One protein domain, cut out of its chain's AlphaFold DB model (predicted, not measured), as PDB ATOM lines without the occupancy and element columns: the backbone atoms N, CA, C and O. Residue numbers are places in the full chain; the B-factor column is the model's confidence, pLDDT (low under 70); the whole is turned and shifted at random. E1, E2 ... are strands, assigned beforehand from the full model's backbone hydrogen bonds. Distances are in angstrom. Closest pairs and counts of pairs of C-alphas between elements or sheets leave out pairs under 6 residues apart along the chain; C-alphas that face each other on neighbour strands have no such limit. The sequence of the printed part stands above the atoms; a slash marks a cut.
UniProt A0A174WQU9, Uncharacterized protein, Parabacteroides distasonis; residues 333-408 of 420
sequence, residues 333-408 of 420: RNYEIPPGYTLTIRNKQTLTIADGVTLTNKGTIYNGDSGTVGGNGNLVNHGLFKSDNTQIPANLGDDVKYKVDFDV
ATOM      1  N   ARG A 333     225.123 197.503 301.241       94.38
ATOM      2  CA  ARG A 333     224.871 198.086 302.564       94.38
ATOM      3  C   ARG A 333     223.383 198.193 302.838       94.38
ATOM      4  O   ARG A 333     222.593 198.376 301.915       94.38
ATOM      5  N   ASN A 334     223.003 198.133 304.111       94.56
ATOM      6  CA  ASN A 334     221.606 198.318 304.489       94.56
ATOM      7  C   ASN A 334     221.113 199.689 304.023       94.56
ATOM      8  O   ASN A 334     221.762 200.706 304.280       94.56
ATOM      9  N   TYR A 335     219.966 199.707 303.356       96.31
ATOM     10  CA  TYR A 335     219.368 200.934 302.852       96.31
ATOM     11  C   TYR A 335     217.855 200.898 303.007       96.31
ATOM     12  O   TYR A 335     217.216 199.861 302.825       96.31
ATOM     13  N   GLU A 336     217.286 202.051 303.337       95.38
ATOM     14  CA  GLU A 336     215.849 202.262 303.374       95.38
ATOM     15  C   GLU A 336     215.470 203.238 302.262       95.38
ATOM     16  O   GLU A 336     215.909 204.385 302.285       95.38
ATOM     17  N   ILE A 337     214.646 202.799 301.307       94.12
ATOM     18  CA  ILE A 337     213.994 203.701 300.350       94.12
ATOM     19  C   ILE A 337     212.909 204.459 301.127       94.12
ATOM     20  O   ILE A 337     211.953 203.815 301.580       94.12
ATOM     21  N   PRO A 338     213.024 205.789 301.304       93.56
ATOM     22  CA  PRO A 338     212.094 206.540 302.142       93.56
ATOM     23  C   PRO A 338     210.682 206.645 301.536       93.56
ATOM     24  O   PRO A 338     210.505 206.484 300.325       93.56
ATOM     25  N   PRO A 339     209.659 206.982 302.344       90.38
ATOM     26  CA  PRO A 339     208.348 207.361 301.821       90.38
ATOM     27  C   PRO A 339     208.447 208.501 300.795       90.38
ATOM     28  O   PRO A 339     209.208 209.447 300.984       90.38
ATOM     29  N   GLY A 340     207.661 208.421 299.717       89.50
ATOM     30  CA  GLY A 340     207.653 209.421 298.636       89.50
ATOM     31  C   GLY A 340     208.779 209.278 297.601       89.50
ATOM     32  O   GLY A 340     208.783 210.018 296.620       89.50
ATOM     33  N   TYR A 341     209.702 208.328 297.791       93.38
ATOM     34  CA  TYR A 341     210.727 207.986 296.807       93.38
ATOM     35  C   TYR A 341     210.233 206.843 295.924       93.38
ATOM     36  O   TYR A 341     209.669 205.871 296.431       93.38
ATOM     37  N   THR A 342     210.503 206.923 294.626       92.75
ATOM     38  CA  THR A 342     210.242 205.844 293.668       92.75
ATOM     39  C   THR A 342     211.566 205.346 293.110       92.75
ATOM     40  O   THR A 342     212.255 206.100 292.445       92.75
ATOM     41  N   LEU A 343     211.948 204.091 293.347       93.00
ATOM     42  CA  LEU A 343     213.063 203.454 292.646       93.00
ATOM     43  C   LEU A 343     212.536 202.729 291.409       93.00
ATOM     44  O   LEU A 343     211.842 201.722 291.533       93.00
ATOM     45  N   THR A 344     212.903 203.216 290.231       90.38
ATOM     46  CA  THR A 344     212.611 202.571 288.954       90.38
ATOM     47  C   THR A 344     213.784 201.703 288.509       90.38
ATOM     48  O   THR A 344     214.920 202.170 288.391       90.38
ATOM     49  N   ILE A 345     213.485 200.439 288.234       88.00
ATOM     50  CA  ILE A 345     214.369 199.452 287.615       88.00
ATOM     51  C   ILE A 345     213.793 199.206 286.225       88.00
ATOM     52  O   ILE A 345     212.660 198.738 286.094       88.00
ATOM     53  N   ARG A 346     214.528 199.627 285.193       84.62
ATOM     54  CA  ARG A 346     214.061 199.592 283.800       84.62
ATOM     55  C   ARG A 346     214.303 198.228 283.152       84.62
ATOM     56  O   ARG A 346     215.002 197.378 283.704       84.62
ATOM     57  N   ASN A 347     213.773 198.070 281.937       81.75
ATOM     58  CA  ASN A 347     214.010 196.916 281.071       81.75
ATOM     59  C   ASN A 347     215.488 196.505 281.065       81.75
ATOM     60  O   ASN A 347     216.349 197.346 280.817       81.75
ATOM     61  N   LYS A 348     215.767 195.218 281.304       80.69
ATOM     62  CA  LYS A 348     217.111 194.607 281.343       80.69
ATOM     63  C   LYS A 348     218.094 195.162 282.379       80.69
ATOM     64  O   LYS A 348     219.229 194.684 282.426       80.69
ATOM     65  N   GLN A 349     217.694 196.117 283.215       87.56
ATOM     66  CA  GLN A 349     218.498 196.503 284.368       87.56
ATOM     67  C   GLN A 349     218.367 195.450 285.471       87.56
ATOM     68  O   GLN A 349     217.326 194.805 285.631       87.56
ATOM     69  N   THR A 350     219.425 195.316 286.268       87.38
ATOM     70  CA  THR A 350     219.464 194.370 287.387       87.38
ATOM     71  C   THR A 350     219.809 195.087 288.683       87.38
ATOM     72  O   THR A 350     220.850 195.737 288.794       87.38
ATOM     73  N   LEU A 351     218.972 194.896 289.698       90.38
ATOM     74  CA  LEU A 351     219.263 195.233 291.083       90.38
ATOM     75  C   LEU A 351     219.605 193.961 291.862       90.38
ATOM     76  O   LEU A 351     218.777 193.061 291.995       90.38
ATOM     77  N   THR A 352     220.816 193.901 292.406       89.62
ATOM     78  CA  THR A 352     221.266 192.808 293.276       89.62
ATOM     79  C   THR A 352     221.357 193.290 294.719       89.62
ATOM     80  O   THR A 352     221.924 194.347 294.984       89.62
ATOM     81  N   ILE A 353     220.834 192.519 295.668       89.12
ATOM     82  CA  ILE A 353     221.010 192.745 297.106       89.12
ATOM     83  C   ILE A 353     222.078 191.765 297.595       89.12
ATOM     84  O   ILE A 353     221.908 190.546 297.487       89.12
ATOM     85  N   ALA A 354     223.205 192.293 298.075       90.62
ATOM     86  CA  ALA A 354     224.328 191.475 298.518       90.62
ATOM     87  C   ALA A 354     223.971 190.613 299.741       90.62
ATOM     88  O   ALA A 354     223.045 190.918 300.493       90.62
ATOM     89  N   ASP A 355     224.727 189.537 299.949       87.56
ATOM     90  CA  ASP A 355     224.559 188.664 301.111       87.56
ATOM     91  C   ASP A 355     224.700 189.441 302.434       87.56
ATOM     92  O   ASP A 355     225.524 190.350 302.556       87.56
ATOM     93  N   GLY A 356     223.862 189.115 303.418       86.50
ATOM     94  CA  GLY A 356     223.800 189.805 304.711       86.50
ATOM     95  C   GLY A 356     223.268 191.249 304.682       86.50
ATOM     96  O   GLY A 356     223.216 191.892 305.732       86.50
ATOM     97  N   VAL A 357     222.852 191.773 303.523       92.88
ATOM     98  CA  VAL A 357     222.324 193.138 303.365       92.88
ATOM     99  C   VAL A 357     220.799 193.143 303.334       92.88
ATOM    100  O   VAL A 357     220.172 192.241 302.789       92.88
ATOM    101  N   THR A 358     220.184 194.181 303.904       88.19
ATOM    102  CA  THR A 358     218.736 194.416 303.859       88.19
ATOM    103  C   THR A 358     218.394 195.702 303.109       88.19
ATOM    104  O   THR A 358     218.780 196.797 303.525       88.19
ATOM    105  N   LEU A 359     217.596 195.578 302.048       90.75
ATOM    106  CA  LEU A 359     216.884 196.687 301.420       90.75
ATOM    107  C   LEU A 359     215.481 196.784 302.025       90.75
ATOM    108  O   LEU A 359     214.658 195.887 301.849       90.75
ATOM    109  N   THR A 360     215.187 197.880 302.720       91.38
ATOM    110  CA  THR A 360     213.836 198.179 303.212       91.38
ATOM    111  C   THR A 360     213.154 199.160 302.265       91.38
ATOM    112  O   THR A 360     213.651 200.258 302.046       91.38
ATOM    113  N   ASN A 361     211.998 198.806 301.716       89.19
ATOM    114  CA  ASN A 361     211.193 199.723 300.916       89.19
ATOM    115  C   ASN A 361     210.076 200.337 301.762       89.19
ATOM    116  O   ASN A 361     209.169 199.618 302.164       89.19
ATOM    117  N   LYS A 362     210.098 201.653 301.995       89.50
ATOM    118  CA  LYS A 362     208.944 202.424 302.502       89.50
ATOM    119  C   LYS A 362     208.333 203.351 301.446       89.50
ATOM    120  O   LYS A 362     207.306 203.974 301.709       89.50
ATOM    121  N   GLY A 363     208.967 203.465 300.282       91.19
ATOM    122  CA  GLY A 363     208.493 204.227 299.134       91.19
ATOM    123  C   GLY A 363     207.840 203.321 298.096       91.19
ATOM    124  O   GLY A 363     207.027 202.455 298.423       91.19
ATOM    125  N   THR A 364     208.206 203.524 296.837       90.19
ATOM    126  CA  THR A 364     207.807 202.676 295.715       90.19
ATOM    127  C   THR A 364     209.039 202.044 295.078       90.19
ATOM    128  O   THR A 364     210.014 202.736 294.808       90.19
ATOM    129  N   ILE A 365     208.989 200.750 294.777       89.94
ATOM    130  CA  ILE A 365     209.879 200.117 293.800       89.94
ATOM    131  C   ILE A 365     209.030 199.777 292.578       89.94
ATOM    132  O   ILE A 365     208.023 199.079 292.701       89.94
ATOM    133  N   TYR A 366     209.424 200.279 291.412       88.50
ATOM    134  CA  TYR A 366     208.834 199.941 290.124       88.50
ATOM    135  C   TYR A 366     209.842 199.132 289.307       88.50
ATOM    136  O   TYR A 366     210.856 199.662 288.863       88.50
ATOM    137  N   ASN A 367     209.572 197.843 289.128       83.19
ATOM    138  CA  ASN A 367     210.366 196.932 288.313       83.19
ATOM    139  C   ASN A 367     209.662 196.685 286.972       83.19
ATOM    140  O   ASN A 367     208.807 195.799 286.892       83.19
ATOM    141  N   GLY A 368     209.988 197.505 285.971       71.88
ATOM    142  CA  GLY A 368     209.326 197.520 284.667       71.88
ATOM    143  C   GLY A 368     210.074 196.763 283.565       71.88
ATOM    144  O   GLY A 368     211.287 196.567 283.629       71.88
ATOM    145  N   ASP A 369     209.329 196.386 282.530       67.00
ATOM    146  CA  ASP A 369     209.709 195.770 281.266       67.00
ATOM    147  C   ASP A 369     210.723 194.621 281.408       67.00
ATOM    148  O   ASP A 369     211.674 194.536 280.644       67.00
ATOM    149  N   SER A 370     210.538 193.693 282.354       69.19
ATOM    150  CA  SER A 370     211.487 192.582 282.624       69.19
ATOM    151  C   SER A 370     212.817 192.981 283.292       69.19
ATOM    152  O   SER A 370     213.820 192.276 283.150       69.19
ATOM    153  N   GLY A 371     212.853 194.081 284.051       76.69
ATOM    154  CA  GLY A 371     213.925 194.317 285.021       76.69
ATOM    155  C   GLY A 371     214.048 193.168 286.040       76.69
ATOM    156  O   GLY A 371     213.091 192.422 286.299       76.69
ATOM    157  N   THR A 372     215.241 192.997 286.612       82.44
ATOM    158  CA  THR A 372     215.530 191.917 287.572       82.44
ATOM    159  C   THR A 372     215.855 192.478 288.951       82.44
ATOM    160  O   THR A 372     216.700 193.357 289.092       82.44
ATOM    161  N   VAL A 373     215.221 191.919 289.983       84.56
ATOM    162  CA  VAL A 373     215.571 192.137 291.393       84.56
ATOM    163  C   VAL A 373     215.939 190.787 291.989       84.56
ATOM    164  O   VAL A 373     215.129 189.863 291.943       84.56
ATOM    165  N   GLY A 374     217.145 190.659 292.534       80.69
ATOM    166  CA  GLY A 374     217.625 189.394 293.090       80.69
ATOM    167  C   GLY A 374     218.816 189.559 294.028       80.69
ATOM    168  O   GLY A 374     219.063 190.645 294.547       80.69
ATOM    169  N   GLY A 375     219.564 188.477 294.235       82.19
ATOM    170  CA  GLY A 375     220.687 188.406 295.172       82.19
ATOM    171  C   GLY A 375     220.377 187.559 296.407       82.19
ATOM    172  O   GLY A 375     219.278 187.029 296.541       82.19
ATOM    173  N   ASN A 376     221.370 187.419 297.287       82.69
ATOM    174  CA  ASN A 376     221.276 186.587 298.494       82.69
ATOM    175  C   ASN A 376     220.842 187.378 299.741       82.69
ATOM    176  O   ASN A 376     220.654 186.788 300.799       82.69
ATOM    177  N   GLY A 377     220.726 188.704 299.640       83.06
ATOM    178  CA  GLY A 377     220.249 189.552 300.731       83.06
ATOM    179  C   GLY A 377     218.725 189.605 300.864       83.06
ATOM    180  O   GLY A 377     217.976 188.961 300.133       83.06
ATOM    181  N   ASN A 378     218.262 190.439 301.795       81.12
ATOM    182  CA  ASN A 378     216.856 190.572 302.163       81.12
ATOM    183  C   ASN A 378     216.197 191.797 301.514       81.12
ATOM    184  O   ASN A 378     216.720 192.910 301.590       81.12
ATOM    185  N   LEU A 379     214.986 191.618 300.980       85.38
ATOM    186  CA  LEU A 379     214.077 192.704 300.611       85.38
ATOM    187  C   LEU A 379     212.890 192.730 301.579       85.38
ATOM    188  O   LEU A 379     212.100 191.790 301.622       85.38
ATOM    189  N   VAL A 380     212.739 193.822 302.327       84.50
ATOM    190  CA  VAL A 380     211.613 194.047 303.244       84.50
ATOM    191  C   VAL A 380     210.720 195.140 302.673       84.50
ATOM    192  O   VAL A 380     211.122 196.300 302.603       84.50
ATOM    193  N   ASN A 381     209.497 194.795 302.265       83.25
ATOM    194  CA  ASN A 381     208.563 195.760 301.684       83.25
ATOM    195  C   ASN A 381     207.527 196.265 302.703       83.25
ATOM    196  O   ASN A 381     206.655 195.517 303.135       83.25
ATOM    197  N   HIS A 382     207.589 197.556 303.026       85.44
ATOM    198  CA  HIS A 382     206.599 198.318 303.800       85.44
ATOM    199  C   HIS A 382     205.911 199.422 302.972       85.44
ATOM    200  O   HIS A 382     205.093 200.167 303.507       85.44
ATOM    201  N   GLY A 383     206.256 199.546 301.689       84.25
ATOM    202  CA  GLY A 383     205.661 200.476 300.741       84.25
ATOM    203  C   GLY A 383     205.020 199.740 299.568       84.25
ATOM    204  O   GLY A 383     204.463 198.650 299.713       84.25
ATOM    205  N   LEU A 384     205.114 200.334 298.384       84.56
ATOM    206  CA  LEU A 384     204.581 199.776 297.148       84.56
ATOM    207  C   LEU A 384     205.689 199.068 296.356       84.56
ATOM    208  O   LEU A 384     206.735 199.652 296.089       84.56
ATOM    209  N   PHE A 385     205.449 197.831 295.930       84.88
ATOM    210  CA  PHE A 385     206.301 197.128 294.969       84.88
ATOM    211  C   PHE A 385     205.454 196.774 293.747       84.88
ATOM    212  O   PHE A 385     204.510 195.995 293.852       84.88
ATOM    213  N   LYS A 386     205.766 197.374 292.599       82.56
ATOM    214  CA  LYS A 386     205.088 197.141 291.321       82.56
ATOM    215  C   LYS A 386     206.041 196.425 290.381       82.56
ATOM    216  O   LYS A 386     207.159 196.890 290.189       82.56
ATOM    217  N   SER A 387     205.591 195.335 289.771       77.06
ATOM    218  CA  SER A 387     206.327 194.698 288.683       77.06
ATOM    219  C   SER A 387     205.379 194.224 287.594       77.06
ATOM    220  O   SER A 387     204.303 193.713 287.896       77.06
ATOM    221  N   ASP A 388     205.785 194.404 286.342       70.62
ATOM    222  CA  ASP A 388     205.112 193.834 285.170       70.62
ATOM    223  C   ASP A 388     205.677 192.463 284.770       70.62
ATOM    224  O   ASP A 388     205.178 191.822 283.841       70.62
ATOM    225  N   ASN A 389     206.692 191.982 285.493       62.78
ATOM    226  CA  ASN A 389     207.296 190.694 285.233       62.78
ATOM    227  C   ASN A 389     206.341 189.582 285.697       62.78
ATOM    228  O   ASN A 389     206.079 189.404 286.887       62.78
ATOM    229  N   THR A 390     205.797 188.830 284.739       48.75
ATOM    230  CA  THR A 390     204.867 187.709 284.990       48.75
ATOM    231  C   THR A 390     205.555 186.478 285.585       48.75
ATOM    232  O   THR A 390     204.889 185.544 286.030       48.75
ATOM    233  N   GLN A 391     206.888 186.478 285.611       44.34
ATOM    234  CA  GLN A 391     207.740 185.480 286.235       44.34
ATOM    235  C   GLN A 391     208.638 186.238 287.209       44.34
ATOM    236  O   GLN A 391     209.521 186.962 286.769       44.34
ATOM    237  N   ILE A 392     208.425 186.115 288.518       49.75
ATOM    238  CA  ILE A 392     209.447 186.500 289.500       49.75
ATOM    239  C   ILE A 392     210.445 185.333 289.493       49.75
ATOM    240  O   ILE A 392     210.149 184.305 290.104       49.75
ATOM    241  N   PRO A 393     211.577 185.388 288.764       42.03
ATOM    242  CA  PRO A 393     212.478 184.259 288.669       42.03
ATOM    243  C   PRO A 393     213.454 184.420 289.813       42.03
ATOM    244  O   PRO A 393     214.543 184.964 289.645       42.03
ATOM    245  N   ALA A 394     213.038 184.041 291.008       42.44
ATOM    246  CA  ALA A 394     213.940 184.160 292.118       42.44
ATOM    247  C   ALA A 394     213.842 182.909 292.988       42.44
ATOM    248  O   ALA A 394     212.824 182.603 293.606       42.44
ATOM    249  N   ASN A 395     214.961 182.179 293.004       44.41
ATOM    250  CA  ASN A 395     215.458 181.580 294.233       44.41
ATOM    251  C   ASN A 395     215.592 182.728 295.238       44.41
ATOM    252  O   ASN A 395     216.622 183.387 295.339       44.41
ATOM    253  N   LEU A 396     214.477 183.019 295.884       47.38
ATOM    254  CA  LEU A 396     214.335 183.932 296.997       47.38
ATOM    255  C   LEU A 396     214.578 183.025 298.181       47.38
ATOM    256  O   LEU A 396     213.755 182.146 298.425       47.38
ATOM    257  N   GLY A 397     215.751 183.139 298.809       38.62
ATOM    258  CA  GLY A 397     216.118 182.303 299.950       38.62
ATOM    259  C   GLY A 397     215.005 182.242 301.003       38.62
ATOM    260  O   GLY A 397     214.129 183.105 301.045       38.62
ATOM    261  N   ASP A 398     215.046 181.221 301.855       41.03
ATOM    262  CA  ASP A 398     213.928 180.756 302.695       41.03
ATOM    263  C   ASP A 398     213.299 181.790 303.673       41.03
ATOM    264  O   ASP A 398     212.315 181.474 304.340       41.03
ATOM    265  N   ASP A 399     213.792 183.034 303.733       39.69
ATOM    266  CA  ASP A 399     213.364 184.096 304.658       39.69
ATOM    267  C   ASP A 399     212.648 185.305 304.008       39.69
ATOM    268  O   ASP A 399     212.363 186.303 304.684       39.69
ATOM    269  N   VAL A 400     212.289 185.260 302.717       41.84
ATOM    270  CA  VAL A 400     211.602 186.403 302.083       41.84
ATOM    271  C   VAL A 400     210.123 186.506 302.494       41.84
ATOM    272  O   VAL A 400     209.265 185.743 302.049       41.84
ATOM    273  N   LYS A 401     209.784 187.520 303.307       37.41
ATOM    274  CA  LYS A 401     208.395 187.910 303.620       37.41
ATOM    275  C   LYS A 401     207.873 188.922 302.597       37.41
ATOM    276  O   LYS A 401     208.130 190.118 302.715       37.41
ATOM    277  N   TYR A 402     207.084 188.460 301.631       42.19
ATOM    278  CA  TYR A 402     206.312 189.343 300.755       42.19
ATOM    279  C   TYR A 402     204.956 189.710 301.365       42.19
ATOM    280  O   TYR A 402     204.219 188.842 301.831       42.19
ATOM    281  N   LYS A 403     204.569 190.981 301.234       34.06
ATOM    282  CA  LYS A 403     203.166 191.362 301.043       34.06
ATOM    283  C   LYS A 403     203.048 191.929 299.626       34.06
ATOM    284  O   LYS A 403     203.513 193.037 299.372       34.06
ATOM    285  N   VAL A 404     202.504 191.133 298.707       39.94
ATOM    286  CA  VAL A 404     202.134 191.570 297.352       39.94
ATOM    287  C   VAL A 404     200.651 191.933 297.395       39.94
ATOM    288  O   VAL A 404     199.823 191.046 297.589       39.94
ATOM    289  N   ASP A 405     200.308 193.214 297.250       36.56
ATOM    290  CA  ASP A 405     198.926 193.622 296.973       36.56
ATOM    291  C   ASP A 405     198.750 193.594 295.443       36.56
ATOM    292  O   ASP A 405     199.272 194.446 294.724       36.56
ATOM    293  N   PHE A 406     198.082 192.556 294.929       37.41
ATOM    294  CA  PHE A 406     197.687 192.489 293.523       37.41
ATOM    295  C   PHE A 406     196.510 193.445 293.298       37.41
ATOM    296  O   PHE A 406     195.399 193.155 293.743       37.41
ATOM    297  N   ASP A 407     196.713 194.537 292.558       36.53
ATOM    298  CA  ASP A 407     195.589 195.204 291.893       36.53
ATOM    299  C   ASP A 407     195.134 194.299 290.737       36.53
ATOM    300  O   ASP A 407     195.746 194.210 289.671       36.53
ATOM    301  N   VAL A 408     194.084 193.532 291.013       36.47
ATOM    302  CA  VAL A 408     193.443 192.569 290.115       36.47
ATOM    303  C   VAL A 408     192.833 193.268 288.898       36.47
ATOM    304  O   VAL A 408     191.681 193.685 288.923       36.47
TER     305      VAL A 408
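What this domain is: This is residues 333 to 408 of the 420 residues of an uncharacterized protein of Parabacteroides distasonis (UniProt A0A174WQU9). The chain is wound in stacked turns, a small three-sided solenoid with a parallel sheet on each side: E1, E4, E7 on one, E2, E5, E8 on the next, E3, E6 on the third. After E8, residues 388 to 408 are a long stretch with no named element: residues 388 to 399 wind on round the three-sided outline as a further, loose turn, and residues 399 to 408 cross over the end of the stack where E7 and E8 lie. The printed part has 76 residues, with eight named strands, E1 to E8 in order, and no named helix; the class is all strand, though under half of the residues are in named elements. It is compact, with a radius of gyration of the C-alphas of 11.7 A and spans of 31 by 27 by 22 A.

How they stand to each other: E1, residues 335 to 337, is parallel to E4, residues 358 to 361, at 11 degrees; N 337 and O 360 are 2.8 A apart. E7, residues 378 to 381, is parallel to E4 at 15 degrees, with N 359 and O 378 2.8 A apart. E2, residues 341 to 345, is parallel to E5, residues 364 to 367, at 8 degrees, with N 343 and O 364 2.8 A apart. E8, residues 384 to 387, is parallel to E5 at 8 degrees; N 365 and O 384 are 2.8 A apart. E3, residues 350 to 353, is parallel to E6, residues 372 to 375, at 26 degrees, with N 351 and O 372 2.8 A apart. E1 and E3 are apart.

Where its parts are: E1 begins at C-alpha 335 (219.368, 200.934, 302.852) and is 6.5 A long. E2 is 13.1 A, E3 and E8 10.0 A, E4 and E5 9.7 A, and E6 and E7 9.8 A. E8 ends at C-alpha 387 (206.327, 194.698, 288.683).

The domain as a whole: The C-alphas of Arg 333 and Val 408, the two farthest apart, are 34.3 A apart. The printed part has no cut, and the seven links between strands are tight. Residues 369 to 370 and 389 to 408 have pLDDT under 70.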